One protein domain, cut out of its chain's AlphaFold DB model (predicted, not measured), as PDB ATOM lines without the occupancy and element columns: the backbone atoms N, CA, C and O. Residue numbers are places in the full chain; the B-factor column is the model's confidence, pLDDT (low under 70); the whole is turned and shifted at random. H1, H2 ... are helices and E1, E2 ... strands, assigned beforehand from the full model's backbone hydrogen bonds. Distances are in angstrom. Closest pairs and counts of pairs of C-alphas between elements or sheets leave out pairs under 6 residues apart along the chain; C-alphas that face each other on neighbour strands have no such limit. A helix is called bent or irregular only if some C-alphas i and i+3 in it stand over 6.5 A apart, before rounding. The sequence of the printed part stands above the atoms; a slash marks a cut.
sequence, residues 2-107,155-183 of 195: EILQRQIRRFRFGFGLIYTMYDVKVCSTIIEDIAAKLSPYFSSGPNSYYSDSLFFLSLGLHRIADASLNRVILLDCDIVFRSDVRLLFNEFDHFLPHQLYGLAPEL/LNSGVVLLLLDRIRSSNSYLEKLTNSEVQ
ATOM      1  N   GLU A   2      30.723   6.888 -19.640       70.19
ATOM      2  CA  GLU A   2      29.983   5.803 -18.957       70.19
ATOM      3  C   GLU A   2      29.293   4.794 -19.886       70.19
ATOM      4  O   GLU A   2      29.367   3.592 -19.642       70.19
ATOM      5  N   ILE A   3      28.658   5.248 -20.973       72.44
ATOM      6  CA  ILE A   3      27.963   4.358 -21.922       72.44
ATOM      7  C   ILE A   3      28.939   3.352 -22.537       72.44
ATOM      8  O   ILE A   3      28.657   2.156 -22.572       72.44
ATOM      9  N   LEU A   4      30.112   3.820 -22.964       67.62
ATOM     10  CA  LEU A   4      31.128   2.960 -23.555       67.62
ATOM     11  C   LEU A   4      31.719   1.998 -22.520       67.62
ATOM     12  O   LEU A   4      31.834   0.806 -22.788       67.62
ATOM     13  N   GLN A   5      32.015   2.481 -21.312       69.25
ATOM     14  CA  GLN A   5      32.466   1.622 -20.216       69.25
ATOM     15  C   GLN A   5      31.432   0.534 -19.892       69.25
ATOM     16  O   GLN A   5      31.801  -0.614 -19.644       69.25
ATOM     17  N   ARG A   6      30.135   0.861 -19.938       71.88
ATOM     18  CA  ARG A   6      29.040  -0.095 -19.728       71.88
ATOM     19  C   ARG A   6      28.965  -1.141 -20.842       71.88
ATOM     20  O   ARG A   6      28.751  -2.312 -20.542       71.88
ATOM     21  N   GLN A   7      29.165  -0.739 -22.097       72.69
ATOM     22  CA  GLN A   7      29.222  -1.671 -23.227       72.69
ATOM     23  C   GLN A   7      30.452  -2.580 -23.138       72.69
ATOM     24  O   GLN A   7      30.315  -3.793 -23.225       72.69
ATOM     25  N   ILE A   8      31.633  -2.032 -22.844       70.19
ATOM     26  CA  ILE A   8      32.868  -2.811 -22.684       70.19
ATOM     27  C   ILE A   8      32.730  -3.842 -21.558       70.19
ATOM     28  O   ILE A   8      33.103  -5.000 -21.729       70.19
ATOM     29  N   ARG A   9      32.135  -3.465 -20.417       68.50
ATOM     30  CA  ARG A   9      31.888  -4.390 -19.298       68.50
ATOM     31  C   ARG A   9      31.017  -5.589 -19.686       68.50
ATOM     32  O   ARG A   9      31.243  -6.665 -19.144       68.50
ATOM     33  N   ARG A  10      30.081  -5.441 -20.632       66.44
ATOM     34  CA  ARG A  10      29.262  -6.564 -21.131       66.44
ATOM     35  C   ARG A  10      30.079  -7.619 -21.879       66.44
ATOM     36  O   ARG A  10      29.718  -8.787 -21.821       66.44
ATOM     37  N   PHE A  11      31.182  -7.234 -22.520       63.28
ATOM     38  CA  PHE A  11      32.047  -8.141 -23.287       63.28
ATOM     39  C   PHE A  11      33.246  -8.684 -22.485       63.28
ATOM     40  O   PHE A  11      34.028  -9.468 -23.010       63.28
ATOM     41  N   ARG A  12      33.397  -8.309 -21.203       60.25
ATOM     42  CA  ARG A  12      34.517  -8.740 -20.336       60.25
ATOM     43  C   ARG A  12      34.392 -10.160 -19.769       60.25
ATOM     44  O   ARG A  12      35.298 -10.592 -19.059       60.25
ATOM     45  N   PHE A  13      33.313 -10.896 -20.038       48.25
ATOM     46  CA  PHE A  13      33.197 -12.278 -19.564       48.25
ATOM     47  C   PHE A  13      34.040 -13.220 -20.437       48.25
ATOM     48  O   PHE A  13      33.610 -13.656 -21.497       48.25
ATOM     49  N   GLY A  14      35.259 -13.519 -19.972       56.56
ATOM     50  CA  GLY A  14      36.107 -14.606 -20.480       56.56
ATOM     51  C   GLY A  14      37.323 -14.191 -21.316       56.56
ATOM     52  O   GLY A  14      38.279 -14.955 -21.384       56.56
ATOM     53  N   PHE A  15      37.348 -12.978 -21.881       58.62
ATOM     54  CA  PHE A  15      38.485 -12.460 -22.654       58.62
ATOM     55  C   PHE A  15      39.044 -11.174 -22.033       58.62
ATOM     56  O   PHE A  15      38.303 -10.250 -21.691       58.62
ATOM     57  N   GLY A  16      40.371 -11.112 -21.889       71.06
ATOM     58  CA  GLY A  16      41.105  -9.942 -21.402       71.06
ATOM     59  C   GLY A  16      41.098  -8.801 -22.418       71.06
ATOM     60  O   GLY A  16      42.092  -8.567 -23.094       71.06
ATOM     61  N   LEU A  17      39.970  -8.102 -22.550       76.69
ATOM     62  CA  LEU A  17      39.864  -6.902 -23.378       76.69
ATOM     63  C   LEU A  17      40.545  -5.719 -22.677       76.69
ATOM     64  O   LEU A  17      40.076  -5.248 -21.635       76.69
ATOM     65  N   ILE A  18      41.625  -5.228 -23.280       82.88
ATOM     66  CA  ILE A  18      42.316  -3.996 -22.894       82.88
ATOM     67  C   ILE A  18      41.929  -2.919 -23.904       82.88
ATOM     68  O   ILE A  18      41.921  -3.166 -25.108       82.88
ATOM     69  N   TYR A  19      41.587  -1.731 -23.417       85.81
ATOM     70  CA  TYR A  19      41.288  -0.585 -24.264       85.81
ATOM     71  C   TYR A  19      41.979   0.658 -23.713       85.81
ATOM     72  O   TYR A  19      42.094   0.826 -22.497       85.81
ATOM     73  N   THR A  20      42.377   1.540 -24.623       87.56
ATOM     74  CA  THR A  20      42.983   2.835 -24.315       87.56
ATOM     75  C   THR A  20      42.225   3.910 -25.070       87.56
ATOM     76  O   THR A  20      41.777   3.692 -26.195       87.56
ATOM     77  N   MET A  21      42.059   5.063 -24.431       89.62
ATOM     78  CA  MET A  21      41.445   6.237 -25.033       89.62
ATOM     79  C   MET A  21      42.491   7.309 -25.242       89.62
ATOM     80  O   MET A  21      43.278   7.584 -24.340       89.62
ATOM     81  N   TYR A  22      42.454   7.919 -26.418       90.50
ATOM     82  CA  TYR A  22      43.354   8.993 -26.795       90.50
ATOM     83  C   TYR A  22      42.564  10.289 -26.934       90.50
ATOM     84  O   TYR A  22      41.476  10.306 -27.511       90.50
ATOM     85  N   ASP A  23      43.105  11.373 -26.382       90.88
ATOM     86  CA  ASP A  23      42.541  12.703 -26.574       90.88
ATOM     87  C   ASP A  23      42.848  13.179 -27.998       90.88
ATOM     88  O   ASP A  23      44.004  13.210 -28.427       90.88
ATOM     89  N   VAL A  24      41.796  13.545 -28.728       88.94
ATOM     90  CA  VAL A  24      41.883  13.989 -30.121       88.94
ATOM     91  C   VAL A  24      42.784  15.209 -30.277       88.94
ATOM     92  O   VAL A  24      43.607  15.229 -31.184       88.94
ATOM     93  N   LYS A  25      42.687  16.200 -29.386       88.69
ATOM     94  CA  LYS A  25      43.484  17.431 -29.490       88.69
ATOM     95  C   LYS A  25      44.963  17.123 -29.314       88.69
ATOM     96  O   LYS A  25      45.781  17.620 -30.079       88.69
ATOM     97  N   VAL A  26      45.289  16.257 -28.354       91.75
ATOM     98  CA  VAL A  26      46.668  15.801 -28.130       91.75
ATOM     99  C   VAL A  26      47.197  15.066 -29.362       91.75
ATOM    100  O   VAL A  26      48.300  15.358 -29.820       91.75
ATOM    101  N   CYS A  27      46.404  14.158 -29.937       92.94
ATOM    102  CA  CYS A  27      46.782  13.445 -31.159       92.94
ATOM    103  C   CYS A  27      47.019  14.406 -32.327       92.94
ATOM    104  O   CYS A  27      48.043  14.292 -32.999       92.94
ATOM    105  N   SER A  28      46.118  15.370 -32.537       90.19
ATOM    106  CA  SER A  28      46.232  16.371 -33.598       90.19
ATOM    107  C   SER A  28      47.489  17.229 -33.448       90.19
ATOM    108  O   SER A  28      48.151  17.479 -34.452       90.19
ATOM    109  N   THR A  29      47.873  17.614 -32.225       91.81
ATOM    110  CA  THR A  29      49.132  18.338 -31.970       91.81
ATOM    111  C   THR A  29      50.367  17.491 -32.297       91.81
ATOM    112  O   THR A  29      51.313  17.995 -32.893       91.81
ATOM    113  N   ILE A  30      50.373  16.192 -31.968       94.69
ATOM    114  CA  ILE A  30      51.524  15.300 -32.233       94.69
ATOM    115  C   ILE A  30      51.828  15.164 -33.736       94.69
ATOM    116  O   ILE A  30      52.978  14.940 -34.125       94.69
ATOM    117  N   ILE A  31      50.804  15.270 -34.581       94.12
ATOM    118  CA  ILE A  31      50.901  15.043 -36.032       94.12
ATOM    119  C   ILE A  31      50.729  16.331 -36.846       94.12
ATOM    120  O   ILE A  31      50.632  16.277 -38.072       94.12
ATOM    121  N   GLU A  32      50.703  17.486 -36.181       91.31
ATOM    122  CA  GLU A  32      50.450  18.788 -36.799       91.31
ATOM    123  C   GLU A  32      51.466  19.112 -37.898       91.31
ATOM    124  O   GLU A  32      51.093  19.610 -38.957       91.31
ATOM    125  N   ASP A  33      52.741  18.760 -37.712       92.94
ATOM    126  CA  ASP A  33      53.773  18.988 -38.724       92.94
ATOM    127  C   ASP A  33      53.565  18.137 -39.985       92.94
ATOM    128  O   ASP A  33      53.987  18.546 -41.061       92.94
ATOM    129  N   ILE A  34      52.966  16.947 -39.877       93.25
ATOM    130  CA  ILE A  34      52.612  16.118 -41.036       93.25
ATOM    131  C   ILE A  34      51.410  16.749 -41.736       93.25
ATOM    132  O   ILE A  34      51.451  16.970 -42.948       93.25
ATOM    133  N   ALA A  35      50.372  17.086 -40.964       89.81
ATOM    134  CA  ALA A  35      49.156  17.698 -41.478       89.81
ATOM    135  C   ALA A  35      49.459  19.012 -42.211       89.81
ATOM    136  O   ALA A  35      49.105  19.158 -43.374       89.81
ATOM    137  N   ALA A  36      50.220  19.926 -41.606       89.69
ATOM    138  CA  ALA A  36      50.552  21.227 -42.188       89.69
ATOM    139  C   ALA A  36      51.233  21.133 -43.567       89.69
ATOM    140  O   ALA A  36      51.019  21.996 -44.420       89.69
ATOM    141  N   LYS A  37      52.029  20.083 -43.810       91.31
ATOM    142  CA  LYS A  37      52.716  19.854 -45.094       91.31
ATOM    143  C   LYS A  37      51.774  19.310 -46.173       91.31
ATOM    144  O   LYS A  37      52.006  19.536 -47.358       91.31
ATOM    145  N   LEU A  38      50.732  18.578 -45.776       89.88
ATOM    146  CA  LEU A  38      49.831  17.848 -46.671       89.88
ATOM    147  C   LEU A  38      48.519  18.599 -46.934       89.88
ATOM    148  O   LEU A  38      48.052  18.629 -48.074       89.88
ATOM    149  N   SER A  39      47.948  19.254 -45.922       86.44
ATOM    150  CA  SER A  39      46.667  19.965 -46.008       86.44
ATOM    151  C   SER A  39      46.552  20.929 -47.197       86.44
ATOM    152  O   SER A  39      45.493  20.932 -47.826       86.44
ATOM    153  N   PRO A  40      47.596  21.691 -47.603       86.88
ATOM    154  CA  PRO A  40      47.508  22.571 -48.775       86.88
ATOM    155  C   PRO A  40      47.180  21.855 -50.095       86.88
ATOM    156  O   PRO A  40      46.764  22.508 -51.052       86.88
ATOM    157  N   TYR A  41      47.392  20.539 -50.166       85.88
ATOM    158  CA  TYR A  41      47.255  19.746 -51.388       85.88
ATOM    159  C   TYR A  41      46.110  18.734 -51.345       85.88
ATOM    160  O   TYR A  41      45.635  18.339 -52.410       85.88
ATOM    161  N   PHE A  42      45.691  18.311 -50.148       84.38
ATOM    162  CA  PHE A  42      44.754  17.197 -49.965       84.38
ATOM    163  C   PHE A  42      43.466  17.565 -49.206       84.38
ATOM    164  O   PHE A  42      42.550  16.749 -49.181       84.38
ATOM    165  N   SER A  43      43.350  18.770 -48.628       76.44
ATOM    166  CA  SER A  43      42.155  19.193 -47.876       76.44
ATOM    167  C   SER A  43      41.185  20.039 -48.711       76.44
ATOM    168  O   SER A  43      41.594  20.878 -49.512       76.44
ATOM    169  N   SER A  44      39.883  19.880 -48.446       61.53
ATOM    170  CA  SER A  44      38.728  20.487 -49.144       61.53
ATOM    171  C   SER A  44      38.551  22.010 -49.024       61.53
ATOM    172  O   SER A  44      37.491  22.535 -49.358       61.53
ATOM    173  N   GLY A  45      39.580  22.735 -48.578       58.91
ATOM    174  CA  GLY A  45      39.566  24.184 -48.356       58.91
ATOM    175  C   GLY A  45      39.491  24.596 -46.875       58.91
ATOM    176  O   GLY A  45      39.246  23.754 -46.001       58.91
ATOM    177  N   PRO A  46      39.733  25.889 -46.575       50.41
ATOM    178  CA  PRO A  46      39.719  26.418 -45.211       50.41
ATOM    179  C   PRO A  46      38.331  26.247 -44.571       50.41
ATOM    180  O   PRO A  46      37.320  26.541 -45.204       50.41
ATOM    181  N   ASN A  47      38.293  25.774 -43.319       53.03
ATOM    182  CA  ASN A  47      37.089  25.458 -42.526       53.03
ATOM    183  C   ASN A  47      36.264  24.233 -42.974       53.03
ATOM    184  O   ASN A  47      35.121  24.077 -42.542       53.03
ATOM    185  N   SER A  48      36.808  23.348 -43.809       52.06
ATOM    186  CA  SER A  48      36.181  22.040 -44.047       52.06
ATOM    187  C   SER A  48      36.473  21.075 -42.889       52.06
ATOM    188  O   SER A  48      37.522  21.166 -42.263       52.06
ATOM    189  N   TYR A  49      35.579  20.115 -42.617       47.44
ATOM    190  CA  TYR A  49      35.815  19.030 -41.643       47.44
ATOM    191  C   TYR A  49      37.195  18.362 -41.864       47.44
ATOM    192  O   TYR A  49      37.895  18.065 -40.904       47.44
ATOM    193  N   TYR A  50      37.639  18.295 -43.128       48.66
ATOM    194  CA  TYR A  50      38.934  17.811 -43.635       48.66
ATOM    195  C   TYR A  50      40.171  18.680 -43.326       48.66
ATOM    196  O   TYR A  50      41.270  18.366 -43.791       48.66
ATOM    197  N   SER A  51      40.030  19.786 -42.587       52.62
ATOM    198  CA  SER A  51      41.172  20.567 -42.090       52.62
ATOM    199  C   SER A  51      41.710  20.059 -40.750       52.62
ATOM    200  O   SER A  51      42.697  20.600 -40.259       52.62
ATOM    201  N   ASP A  52      41.062  19.063 -40.137       64.62
ATOM    202  CA  ASP A  52      41.540  18.463 -38.894       64.62
ATOM    203  C   ASP A  52      42.747  17.556 -39.172       64.62
ATOM    204  O   ASP A  52      42.705  16.671 -40.031       64.62
ATOM    205  N   SER A  53      43.832  17.748 -38.421       71.25
ATOM    206  CA  SER A  53      45.039  16.923 -38.493       71.25
ATOM    207  C   SER A  53      44.738  15.424 -38.369       71.25
ATOM    208  O   SER A  53      45.503  14.605 -38.880       71.25
ATOM    209  N   LEU A  54      43.608  15.054 -37.750       77.00
ATOM    210  CA  LEU A  54      43.130  13.674 -37.649       77.00
ATOM    211  C   LEU A  54      42.954  12.944 -38.988       77.00
ATOM    212  O   LEU A  54      43.119  11.725 -39.015       77.00
ATOM    213  N   PHE A  55      42.690  13.633 -40.101       82.00
ATOM    214  CA  PHE A  55      42.640  12.979 -41.420       82.00
ATOM    215  C   PHE A  55      43.986  12.367 -41.823       82.00
ATOM    216  O   PHE A  55      44.048  11.408 -42.589       82.00
ATOM    217  N   PHE A  56      45.074  12.868 -41.239       89.44
ATOM    218  CA  PHE A  56      46.427  12.364 -41.431       89.44
ATOM    219  C   PHE A  56      46.873  11.424 -40.301       89.44
ATOM    220  O   PHE A  56      48.055  11.080 -40.217       89.44
ATOM    221  N   LEU A  57      45.951  10.968 -39.439       92.38
ATOM    222  CA  LEU A  57      46.265  10.111 -38.293       92.38
ATOM    223  C   LEU A  57      47.032   8.853 -38.709       92.38
ATOM    224  O   LEU A  57      48.024   8.521 -38.072       92.38
ATOM    225  N   SER A  58      46.641   8.185 -39.795       94.31
ATOM    226  CA  SER A  58      47.326   6.980 -40.297       94.31
ATOM    227  C   SER A  58      48.796   7.227 -40.678       94.31
ATOM    228  O   SER A  58      49.631   6.325 -40.575       94.31
ATOM    229  N   LEU A  59      49.150   8.457 -41.055       95.25
ATOM    230  CA  LEU A  59      50.529   8.842 -41.356       95.25
ATOM    231  C   LEU A  59      51.332   9.130 -40.080       95.25
ATOM    232  O   LEU A  59      52.537   8.879 -40.022       95.25
ATOM    233  N   GLY A  60      50.678   9.629 -39.033       95.31
ATOM    234  CA  GLY A  60      51.321   9.990 -37.769       95.31
ATOM    235  C   GLY A  60      51.169   8.971 -36.635       95.31
ATOM    236  O   GLY A  60      51.797   9.138 -35.592       95.31
ATOM    237  N   LEU A  61      50.391   7.898 -36.820       96.31
ATOM    238  CA  LEU A  61      49.992   6.982 -35.743       96.31
ATOM    239  C   LEU A  61      51.185   6.354 -35.013       96.31
ATOM    240  O   LEU A  61      51.134   6.145 -33.806       96.31
ATOM    241  N   HIS A  62      52.289   6.123 -35.719       96.69
ATOM    242  CA  HIS A  62      53.542   5.606 -35.165       96.69
ATOM    243  C   HIS A  62      54.166   6.492 -34.066       96.69
ATOM    244  O   HIS A  62      54.971   5.983 -33.283       96.69
ATOM    245  N   ARG A  63      53.793   7.782 -34.002       96.00
ATOM    246  CA  ARG A  63      54.202   8.758 -32.974       96.00
ATOM    247  C   ARG A  63      53.248   8.827 -31.777       96.00
ATOM    248  O   ARG A  63      53.631   9.345 -30.737       96.00
ATOM    249  N   ILE A  64      52.012   8.353 -31.944       95.38
ATOM    250  CA  ILE A  64      50.949   8.400 -30.924       95.38
ATOM    251  C   ILE A  64      50.834   7.054 -30.204       95.38
ATOM    252  O   ILE A  64      50.675   6.998 -28.986       95.38
ATOM    253  N   ALA A  65      50.876   5.963 -30.969       94.56
ATOM    254  CA  ALA A  65      50.756   4.615 -30.449       94.56
ATOM    255  C   ALA A  65      51.936   4.273 -29.534       94.56
ATOM    256  O   ALA A  65      53.079   4.651 -29.808       94.56
ATOM    257  N   ASP A  66      51.647   3.500 -28.484       93.25
ATOM    258  CA  ASP A  66      52.648   3.028 -27.529       93.25
ATOM    259  C   ASP A  66      53.833   2.358 -28.251       93.25
ATOM    260  O   ASP A  66      53.664   1.664 -29.262       93.25
ATOM    261  N   ALA A  67      55.050   2.588 -27.755       92.44
ATOM    262  CA  ALA A  67      56.269   2.087 -28.382       92.44
ATOM    263  C   ALA A  67      56.329   0.549 -28.424       92.44
ATOM    264  O   ALA A  67      56.961  -0.005 -29.319       92.44
ATOM    265  N   SER A  68      55.639  -0.132 -27.502       94.19
ATOM    266  CA  SER A  68      55.510  -1.593 -27.480       94.19
ATOM    267  C   SER A  68      54.594  -2.149 -28.579       94.19
ATOM    268  O   SER A  68      54.650  -3.342 -28.886       94.19
ATOM    269  N   LEU A  69      53.757  -1.308 -29.200       94.94
ATOM    270  CA  LEU A  69      52.902  -1.710 -30.313       94.94
ATOM    271  C   LEU A  69      53.687  -1.668 -31.623       94.94
ATOM    272  O   LEU A  69      54.110  -0.604 -32.078       94.94
ATOM    273  N   ASN A  70      53.817  -2.833 -32.255       97.19
ATOM    274  CA  ASN A  70      54.518  -2.982 -33.535       97.19
ATOM    275  C   ASN A  70      53.560  -3.026 -34.732       97.19
ATOM    276  O   ASN A  70      53.912  -2.584 -35.818       97.19
ATOM    277  N   ARG A  71      52.343  -3.546 -34.548       97.06
ATOM    278  CA  ARG A  71      51.348  -3.752 -35.611       97.06
ATOM    279  C   ARG A  71      50.000  -3.219 -35.168       97.06
ATOM    280  O   ARG A  71      49.556  -3.552 -34.071       97.06
ATOM    281  N   VAL A  72      49.354  -2.427 -36.015       97.38
ATOM    282  CA  VAL A  72      48.018  -1.878 -35.752       97.38
ATOM    283  C   VAL A  72      47.166  -1.941 -37.008       97.38
ATOM    284  O   VAL A  72      47.662  -1.748 -38.115       97.38
ATOM    285  N   ILE A  73      45.872  -2.187 -36.817       97.81
ATOM    286  CA  ILE A  73      44.851  -2.036 -37.849       97.81
ATOM    287  C   ILE A  73      43.996  -0.825 -37.475       97.81
ATOM    288  O   ILE A  73      43.386  -0.813 -36.405       97.81
ATOM    289  N   LEU A  74      43.987   0.191 -38.333       96.44
ATOM    290  CA  LEU A  74      43.082   1.332 -38.255       96.44
ATOM    291  C   LEU A  74      41.830   1.026 -39.082       96.44
ATOM    292  O   LEU A  74      41.935   0.486 -40.184       96.44
ATOM    293  N   LEU A  75      40.663   1.340 -38.527       96.06
ATOM    294  CA  LEU A  75      39.363   0.958 -39.062       96.06
ATOM    295  C   LEU A  75      38.393   2.131 -38.951       96.06
ATOM    296  O   LEU A  75      38.329   2.760 -37.889       96.06
ATOM    297  N   ASP A  76      37.606   2.359 -39.996       93.06
ATOM    298  CA  ASP A  76      36.460   3.259 -39.922       93.06
ATOM    299  C   ASP A  76      35.382   2.701 -38.984       93.06
ATOM    300  O   ASP A  76      35.281   1.498 -38.724       93.06
ATOM    301  N   CYS A  77      34.563   3.595 -38.433       92.00
ATOM    302  CA  CYS A  77      33.523   3.226 -37.475       92.00
ATOM    303  C   CYS A  77      32.222   2.730 -38.130       92.00
ATOM    304  O   CYS A  77      31.335   2.257 -37.418       92.00
ATOM    305  N   ASP A  78      32.106   2.817 -39.454       93.19
ATOM    306  CA  ASP A  78      30.939   2.425 -40.250       93.19
ATOM    307  C   ASP A  78      31.091   1.045 -40.924       93.19
ATOM    308  O   ASP A  78      30.272   0.654 -41.759       93.19
ATOM    309  N   ILE A  79      32.095   0.260 -40.520       93.69
ATOM    310  CA  ILE A  79      32.326  -1.088 -41.045       93.69
ATOM    311  C   ILE A  79      31.516  -2.165 -40.312       93.69
ATOM    312  O   ILE A  79      31.155  -2.046 -39.140       93.69
ATOM    313  N   VAL A  80      31.306  -3.295 -40.993       94.75
ATOM    314  CA  VAL A  80      30.694  -4.499 -40.415       94.75
ATOM    315  C   VAL A  80      31.604  -5.702 -40.641       94.75
ATOM    316  O   VAL A  80      31.850  -6.104 -41.779       94.75
ATOM    317  N   PHE A  81      32.055  -6.329 -39.553       94.25
ATOM    318  CA  PHE A  81      32.796  -7.587 -39.622       94.25
ATOM    319  C   PHE A  81      31.866  -8.748 -39.980       94.25
ATOM    320  O   PHE A  81      30.860  -8.984 -39.312       94.25
ATOM    321  N   ARG A  82      32.229  -9.500 -41.022       96.06
ATOM    322  CA  ARG A  82      31.539 -10.739 -41.436       96.06
ATOM    323  C   ARG A  82      32.371 -12.005 -41.224       96.06
ATOM    324  O   ARG A  82      31.894 -13.099 -41.495       96.06
ATOM    325  N   SER A  83      33.589 -11.829 -40.725       95.69
ATOM    326  CA  SER A  83      34.573 -12.873 -40.459       95.69
ATOM    327  C   SER A  83      35.414 -12.475 -39.249       95.69
ATOM    328  O   SER A  83      35.328 -11.350 -38.755       95.69
ATOM    329  N   ASP A  84      36.241 -13.402 -38.780       94.94
ATOM    330  CA  ASP A  84      37.155 -13.175 -37.669       94.94
ATOM    331  C   ASP A  84      38.242 -12.141 -38.014       94.94
ATOM    332  O   ASP A  84      39.004 -12.318 -38.966       94.94
ATOM    333  N   VAL A  85      38.353 -11.082 -37.205       93.38
ATOM    334  CA  VAL A  85      39.354 -10.014 -37.367       93.38
ATOM    335  C   VAL A  85      40.797 -10.525 -37.270       93.38
ATOM    336  O   VAL A  85      41.702  -9.913 -37.827       93.38
ATOM    337  N   ARG A  86      41.037 -11.672 -36.620       94.75
ATOM    338  CA  ARG A  86      42.370 -12.295 -36.559       94.75
ATOM    339  C   ARG A  86      42.903 -12.650 -37.944       94.75
ATOM    340  O   ARG A  86      44.100 -12.539 -38.167       94.75
ATOM    341  N   LEU A  87      42.023 -12.999 -38.886       97.00
ATOM    342  CA  LEU A  87      42.418 -13.257 -40.272       97.00
ATOM    343  C   LEU A  87      43.026 -12.008 -40.917       97.00
ATOM    344  O   LEU A  87      44.007 -12.114 -41.638       97.00
ATOM    345  N   LEU A  88      42.507 -10.822 -40.587       96.38
ATOM    346  CA  LEU A  88      43.068  -9.563 -41.069       96.38
ATOM    347  C   LEU A  88      44.445  -9.275 -40.451       96.38
ATOM    348  O   LEU A  88      45.312  -8.728 -41.118       96.38
ATOM    349  N   PHE A  89      44.684  -9.675 -39.198       96.88
ATOM    350  CA  PHE A  89      46.021  -9.591 -38.600       96.88
ATOM    351  C   PHE A  89      47.025 -10.553 -39.250       96.88
ATOM    352  O   PHE A  89      48.203 -10.212 -39.338       96.88
ATOM    353  N   ASN A  90      46.584 -11.715 -39.733       97.69
ATOM    354  CA  ASN A  90      47.466 -12.649 -40.438       97.69
ATOM    355  C   ASN A  90      47.994 -12.061 -41.758       97.69
ATOM    356  O   ASN A  90      49.055 -12.464 -42.217       97.69
ATOM    357  N   GLU A  91      47.326 -11.060 -42.342       97.81
ATOM    358  CA  GLU A  91      47.821 -10.401 -43.558       97.81
ATOM    359  C   GLU A  91      49.175  -9.714 -43.368       97.81
ATOM    360  O   GLU A  91      49.917  -9.556 -44.335       97.81
ATOM    361  N   PHE A  92      49.559  -9.361 -42.136       97.94
ATOM    362  CA  PHE A  92      50.911  -8.864 -41.864       97.94
ATOM    363  C   PHE A  92      52.005  -9.877 -42.223       97.94
ATOM    364  O   PHE A  92      53.120  -9.462 -42.543       97.94
ATOM    365  N   ASP A  93      51.706 -11.177 -42.203       97.12
ATOM    366  CA  ASP A  93      52.671 -12.231 -42.518       97.12
ATOM    367  C   ASP A  93      52.976 -12.295 -44.029       97.12
ATOM    368  O   ASP A  93      54.008 -12.825 -44.437       97.12
ATOM    369  N   HIS A  94      52.128 -11.681 -44.863       97.19
ATOM    370  CA  HIS A  94      52.324 -11.557 -46.310       97.19
ATOM    371  C   HIS A  94      53.055 -10.269 -46.724       97.19
ATOM    372  O   HIS A  94      53.289 -10.047 -47.914       97.19
ATOM    373  N   PHE A  95      53.412  -9.392 -45.778       97.62
ATOM    374  CA  PHE A  95      54.045  -8.118 -46.112       97.62
ATOM    375  C   PHE A  95      55.460  -8.322 -46.644       97.62
ATOM    376  O   PHE A  95      56.293  -9.000 -46.037       97.62
ATOM    377  N   LEU A  96      55.777  -7.618 -47.732       96.56
ATOM    378  CA  LEU A  96      57.140  -7.573 -48.253       96.56
ATOM    379  C   LEU A  96      58.104  -6.970 -47.207       96.56
ATOM    380  O   LEU A  96      57.673  -6.177 -46.362       96.56
ATOM    381  N   PRO A  97      59.418  -7.267 -47.263       94.06
ATOM    382  CA  PRO A  97      60.380  -6.821 -46.246       94.06
ATOM    383  C   PRO A  97      60.385  -5.311 -45.963       94.06
ATOM    384  O   PRO A  97      60.566  -4.896 -44.821       94.06
ATOM    385  N   HIS A  98      60.139  -4.484 -46.982       94.00
ATOM    386  CA  HIS A  98      60.127  -3.017 -46.873       94.00
ATOM    387  C   HIS A  98      58.718  -2.412 -46.860       94.00
ATOM    388  O   HIS A  98      58.565  -1.192 -46.893       94.00
ATOM    389  N   GLN A  99      57.678  -3.245 -46.844       96.69
ATOM    390  CA  GLN A  99      56.304  -2.769 -46.815       96.69
ATOM    391  C   GLN A  99      55.966  -2.223 -45.427       96.69
ATOM    392  O   GLN A  99      56.278  -2.847 -44.410       96.69
ATOM    393  N   LEU A 100      55.341  -1.046 -45.414       97.75
ATOM    394  CA  LEU A 100      54.954  -0.316 -44.201       97.75
ATOM    395  C   LEU A 100      53.443  -0.360 -43.957       97.75
ATOM    396  O   LEU A 100      52.998  -0.390 -42.811       97.75
ATOM    397  N   TYR A 101      52.678  -0.378 -45.049       98.12
ATOM    398  CA  TYR A 101      51.228  -0.269 -45.054       98.12
ATOM    399  C   TYR A 101      50.585  -1.399 -45.865       98.12
ATOM    400  O   TYR A 101      51.141  -1.843 -46.872       98.12
ATOM    401  N   GLY A 102      49.390  -1.818 -45.457       97.81
ATOM    402  CA  GLY A 102      48.475  -2.636 -46.255       97.81
ATOM    403  C   GLY A 102      47.117  -1.949 -46.344       97.81
ATOM    404  O   GLY A 102      46.574  -1.546 -45.320       97.81
ATOM    405  N   LEU A 103      46.602  -1.764 -47.560       96.94
ATOM    406  CA  LEU A 103      45.314  -1.123 -47.835       96.94
ATOM    407  C   LEU A 103      44.623  -1.840 -48.994       96.94
ATOM    408  O   LEU A 103      45.287  -2.409 -49.865       96.94
ATOM    409  N   ALA A 104      43.296  -1.764 -49.023       95.00
ATOM    410  CA  ALA A 104      42.505  -2.259 -50.138       95.00
ATOM    411  C   ALA A 104      42.472  -1.243 -51.301       95.00
ATOM    412  O   ALA A 104      42.589  -0.033 -51.069       95.00
ATOM    413  N   PRO A 105      42.286  -1.704 -52.552       94.50
ATOM    414  CA  PRO A 105      42.045  -0.817 -53.684       94.50
ATOM    415  C   PRO A 105      40.783   0.030 -53.489       94.50
ATOM    416  O   PRO A 105      39.774  -0.454 -52.979       94.50
ATOM    417  N   GLU A 106      40.821   1.273 -53.958       94.38
ATOM    418  CA  GLU A 106      39.625   2.109 -54.063       94.38
ATOM    419  C   GLU A 106      38.687   1.553 -55.147       94.38
ATOM    420  O   GLU A 106      39.121   1.219 -56.254       94.38
ATOM    421  N   LEU A 107      37.402   1.414 -54.819       92.81
ATOM    422  CA  LEU A 107      36.410   0.765 -55.687       92.81
ATOM    423  C   LEU A 107      35.610   1.769 -56.524       92.81
ATOM    424  O   LEU A 107      34.927   1.386 -57.475       92.81
ATOM    425  N   LEU A 155      43.819   3.779 -53.404       94.56
ATOM    426  CA  LEU A 155      43.659   3.030 -52.160       94.56
ATOM    427  C   LEU A 155      42.529   3.630 -51.334       94.56
ATOM    428  O   LEU A 155      42.359   4.846 -51.325       94.56
ATOM    429  N   ASN A 156      41.802   2.774 -50.629       94.31
ATOM    430  CA  ASN A 156      40.782   3.177 -49.676       94.31
ATOM    431  C   ASN A 156      41.345   3.126 -48.250       94.31
ATOM    432  O   ASN A 156      42.013   2.158 -47.881       94.31
ATOM    433  N   SER A 157      41.083   4.160 -47.451       93.44
ATOM    434  CA  SER A 157      41.618   4.298 -46.093       93.44
ATOM    435  C   SER A 157      40.721   3.739 -44.988       93.44
ATOM    436  O   SER A 157      41.101   3.846 -43.826       93.44
ATOM    437  N   GLY A 158      39.569   3.139 -45.305       94.62
ATOM    438  CA  GLY A 158      38.647   2.651 -44.276       94.62
ATOM    439  C   GLY A 158      39.144   1.420 -43.519       94.62
ATOM    440  O   GLY A 158      38.695   1.134 -42.410       94.62
ATOM    441  N   VAL A 159      40.122   0.706 -44.085       97.12
ATOM    442  CA  VAL A 159      40.892  -0.341 -43.404       97.12
ATOM    443  C   VAL A 159      42.365  -0.170 -43.756       97.12
ATOM    444  O   VAL A 159      42.758  -0.340 -44.911       97.12
ATOM    445  N   VAL A 160      43.192   0.136 -42.757       98.06
ATOM    446  CA  VAL A 160      44.635   0.341 -42.934       98.06
ATOM    447  C   VAL A 160      45.406  -0.544 -41.970       98.06
ATOM    448  O   VAL A 160      45.238  -0.452 -40.758       98.06
ATOM    449  N   LEU A 161      46.296  -1.372 -42.500       98.50
ATOM    450  CA  LEU A 161      47.262  -2.148 -41.729       98.50
ATOM    451  C   LEU A 161      48.574  -1.365 -41.664       98.50
ATOM    452  O   LEU A 161      49.087  -0.948 -42.702       98.50
ATOM    453  N   LEU A 162      49.129  -1.181 -40.466       98.44
ATOM    454  CA  LEU A 162      50.353  -0.416 -40.224       98.44
ATOM    455  C   LEU A 162      51.385  -1.248 -39.455       98.44
ATOM    456  O   LEU A 162      51.102  -1.732 -38.356       98.44
ATOM    457  N   LEU A 163      52.602  -1.346 -40.000       98.06
ATOM    458  CA  LEU A 163      53.790  -1.833 -39.286       98.06
ATOM    459  C   LEU A 163      54.512  -0.651 -38.637       98.06
ATOM    460  O   LEU A 163      55.371  -0.013 -39.245       98.06
ATOM    461  N   LEU A 164      54.119  -0.322 -37.409       98.06
ATOM    462  CA  LEU A 164      54.597   0.853 -36.681       98.06
ATOM    463  C   LEU A 164      56.103   0.800 -36.411       98.06
ATOM    464  O   LEU A 164      56.775   1.819 -36.527       98.06
ATOM    465  N   ASP A 165      56.642  -0.371 -36.086       96.56
ATOM    466  CA  ASP A 165      58.077  -0.595 -35.880       96.56
ATOM    467  C   ASP A 165      58.897  -0.285 -37.146       96.56
ATOM    468  O   ASP A 165      59.908   0.424 -37.094       96.56
ATOM    469  N   ARG A 166      58.415  -0.734 -38.309       97.12
ATOM    470  CA  ARG A 166      59.043  -0.436 -39.602       97.12
ATOM    471  C   ARG A 166      58.872   1.024 -39.998       97.12
ATOM    472  O   ARG A 166      59.808   1.621 -40.517       97.12
ATOM    473  N   ILE A 167      57.710   1.627 -39.735       97.81
ATOM    474  CA  ILE A 167      57.480   3.052 -40.016       97.81
ATOM    475  C   ILE A 167      58.445   3.912 -39.190       97.81
ATOM    476  O   ILE A 167      59.106   4.783 -39.751       97.81
ATOM    477  N   ARG A 168      58.593   3.628 -37.887       96.81
ATOM    478  CA  ARG A 168      59.521   4.340 -36.984       96.81
ATOM    479  C   ARG A 168      60.982   4.265 -37.441       96.81
ATOM    480  O   ARG A 168      61.733   5.199 -37.190       96.81
ATOM    481  N   SER A 169      61.383   3.175 -38.096       96.00
ATOM    482  CA  SER A 169      62.758   2.953 -38.570       96.00
ATOM    483  C   SER A 169      62.981   3.301 -40.049       96.00
ATOM    484  O   SER A 169      64.107   3.213 -40.541       96.00
ATOM    485  N   SER A 170      61.941   3.718 -40.778       97.19
ATOM    486  CA  SER A 170      62.030   3.973 -42.216       97.19
ATOM    487  C   SER A 170      62.438   5.412 -42.531       97.19
ATOM    488  O   SER A 170      61.620   6.333 -42.551       97.19
ATOM    489  N   ASN A 171      63.708   5.595 -42.898       96.00
ATOM    490  CA  ASN A 171      64.204   6.876 -43.410       96.00
ATOM    491  C   ASN A 171      63.485   7.301 -44.698       96.00
ATOM    492  O   ASN A 171      63.165   8.474 -44.863       96.00
ATOM    493  N   SER A 172      63.172   6.346 -45.583       95.19
ATOM    494  CA  SER A 172      62.452   6.633 -46.831       95.19
ATOM    495  C   SER A 172      61.044   7.168 -46.563       95.19
ATOM    496  O   SER A 172      60.572   8.053 -47.271       95.19
ATOM    497  N   TYR A 173      60.379   6.683 -45.510       96.44
ATOM    498  CA  TYR A 173      59.082   7.213 -45.106       96.44
ATOM    499  C   TYR A 173      59.181   8.673 -44.645       96.44
ATOM    500  O   TYR A 173      58.425   9.520 -45.116       96.44
ATOM    501  N   LEU A 174      60.152   8.982 -43.778       94.19
ATOM    502  CA  LEU A 174      60.386  10.348 -43.298       94.19
ATOM    503  C   LEU A 174      60.747  11.306 -44.440       94.19
ATOM    504  O   LEU A 174      60.242  12.426 -44.483       94.19
ATOM    505  N   GLU A 175      61.567  10.853 -45.389       96.00
ATOM    506  CA  GLU A 175      61.942  11.617 -46.580       96.00
ATOM    507  C   GLU A 175      60.709  11.997 -47.415       96.00
ATOM    508  O   GLU A 175      60.532  13.166 -47.771       96.00
ATOM    509  N   LYS A 176      59.798  11.041 -47.651       94.75
ATOM    510  CA  LYS A 176      58.556  11.272 -48.410       94.75
ATOM    511  C   LYS A 176      57.594  12.249 -47.741       94.75
ATOM    512  O   LYS A 176      56.752  12.818 -48.431       94.75
ATOM    513  N   LEU A 177      57.734  12.474 -46.437       94.19
ATOM    514  CA  LEU A 177      56.961  13.458 -45.675       94.19
ATOM    515  C   LEU A 177      57.654  14.824 -45.559       94.19
ATOM    516  O   LEU A 177      57.187  15.690 -44.813       94.19
ATOM    517  N   THR A 178      58.763  15.056 -46.265       95.56
ATOM    518  CA  THR A 178      59.353  16.398 -46.363       95.56
ATOM    519  C   THR A 178      58.526  17.296 -47.288       95.56
ATOM    520  O   THR A 178      57.915  16.830 -48.249       95.56
ATOM    521  N   ASN A 179      58.540  18.612 -47.042       94.06
ATOM    522  CA  ASN A 179      57.837  19.586 -47.893       94.06
ATOM    523  C   ASN A 179      58.238  19.475 -49.371       94.06
ATOM    524  O   ASN A 179      57.380  19.507 -50.249       94.06
ATOM    525  N   SER A 180      59.539  19.321 -49.635       96.00
ATOM    526  CA  SER A 180      60.084  19.209 -50.991       96.00
ATOM    527  C   SER A 180      59.556  17.974 -51.717       96.00
ATOM    528  O   SER A 180      59.123  18.063 -52.867       96.00
ATOM    529  N   GLU A 181      59.547  16.818 -51.050       96.31
ATOM    530  CA  GLU A 181      59.057  15.576 -51.653       96.31
ATOM    531  C   GLU A 181      57.546  15.606 -51.880       96.31
ATOM    532  O   GLU A 181      57.087  15.228 -52.959       96.31
ATOM    533  N   VAL A 182      56.770  16.120 -50.919       94.19
ATOM    534  CA  VAL A 182      55.318  16.293 -51.081       94.19
ATOM    535  C   VAL A 182      55.023  17.190 -52.286       94.19
ATOM    536  O   VAL A 182      54.257  16.801 -53.167       94.19
ATOM    537  N   GLN A 183      55.683  18.347 -52.384       94.44
ATOM    538  CA  GLN A 183      55.543  19.260 -53.523       94.44
ATOM    539  C   GLN A 183      55.913  18.597 -54.848       94.44
ATOM    540  O   GLN A 183      55.178  18.716 -55.831       94.44
TER     541      GLN A 183
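Overview. This is residues 2 to 107 and 155 to 183 of the 195 residues of the protein "xyloside xylosyltransferase 1-like" of Drosophila obscura (UniProt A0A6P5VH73). A small sheet of three strands is covered by a helix on each face, H4 on one and H5 on the other; H2 and H3 pack on H4, and the short helices H6, H7 and H8 follow E3 and lead round to H3. H1 lies farthest out, before a long link, and residues 10 to 16 and 44 to 49 stick out. The printed part has 135 residues with eight named helices and three named strands, in the order H1 H2 H3 H4 E1 H5 E2 E3 H6 H7 H8; the class is mixed, and the sheet, E1 E3 E2, is antiparallel. It is only just compact, close to loose, with a radius of gyration of the C-alphas of 16.7 A, and spans 52 by 38 by 33 A.

Along the chain. Find C-alpha 2 at (29.983, 5.803, -18.957), where H1, residues 2 to 10, begins and runs 12.6 A. Next come H2, residues 24 to 30, H3, residues 32 to 42, 14.4 A, and H4, residues 53 to 64, 12.8 A. H4 is irregular, with C-alphas 55 and 58 7.7 A apart, and H3 only just so, with C-alphas 37 and 40 6.9 A apart. E1, residues 71 to 75, starts at C-alpha 71 (51.348, -3.752, -35.611); H5, residues 85 to 94, covers 15.8 A, and E2 is residues 101 to 105. E3, residues 155 to 163, 17.1 A, bends by 99 degrees at residue 158. H6, residues 164 to 169, H7, residues 171 to 176, and H8, residues 179 to 183, end at C-alpha 183 (55.543, 19.260, -53.523).

Arrangement. Look first at inner strand E3: N 74 and O 160 of E1 and E3 are 2.8 A apart, and N 102 and O 161 of E2 and E3 2.9 A, both within hydrogen-bond range. E1, H5 and E2 form a split strand-helix-strand unit, with E3 between its two strands and a left-handed crossover. H4 and H5 on opposite faces make three layers, helices on both faces of the sheet, at heights over the sheet of 10.8 A and 9.4 A. H4, the hub, touches H2 at Ser 28 and Ser 53, closest C-alphas 5.1 A, and H6 with residues 61 to 63 alone, closest C-alphas His 62 and Leu 164, 5.1 A. H3 and H4 are a helical hairpin, opposite ways at a tilt of 37 degrees, only just steep, with closest C-alphas Ala 35 and Ser 53 at 5.1 A. H8 only just touches H3, with 3 pairs of C-alphas within 8 A, the closest Lys 37 and Asn 179, 5.8 A; H7 and H8 are close but not clearly touching, closest C-alphas Lys 176 and Val 182, 6.5 A. Every O i to N i+4 pair is within hydrogen-bond range in H1, H2, H6, H7 and H8, against 4 of 7 in H3, 2 of 8 in H4 and 2 of 6 in H5, where O i to N i+3 gives 6 of 9 in H4 and 7 of 7 in H5.

Size, cuts and confidence. The C-alphas of Phe 13 and Ser 180 are the two farthest apart, 52.0 A. Residues 108 to 154 are not printed, and C-alphas 107 and 155 are 8.4 A apart across the cut. Of the links printed whole, H1 to H2 is long. The model's pLDDT is under 70 at residues 4 to 5, 9 to 15 and 44 to 52.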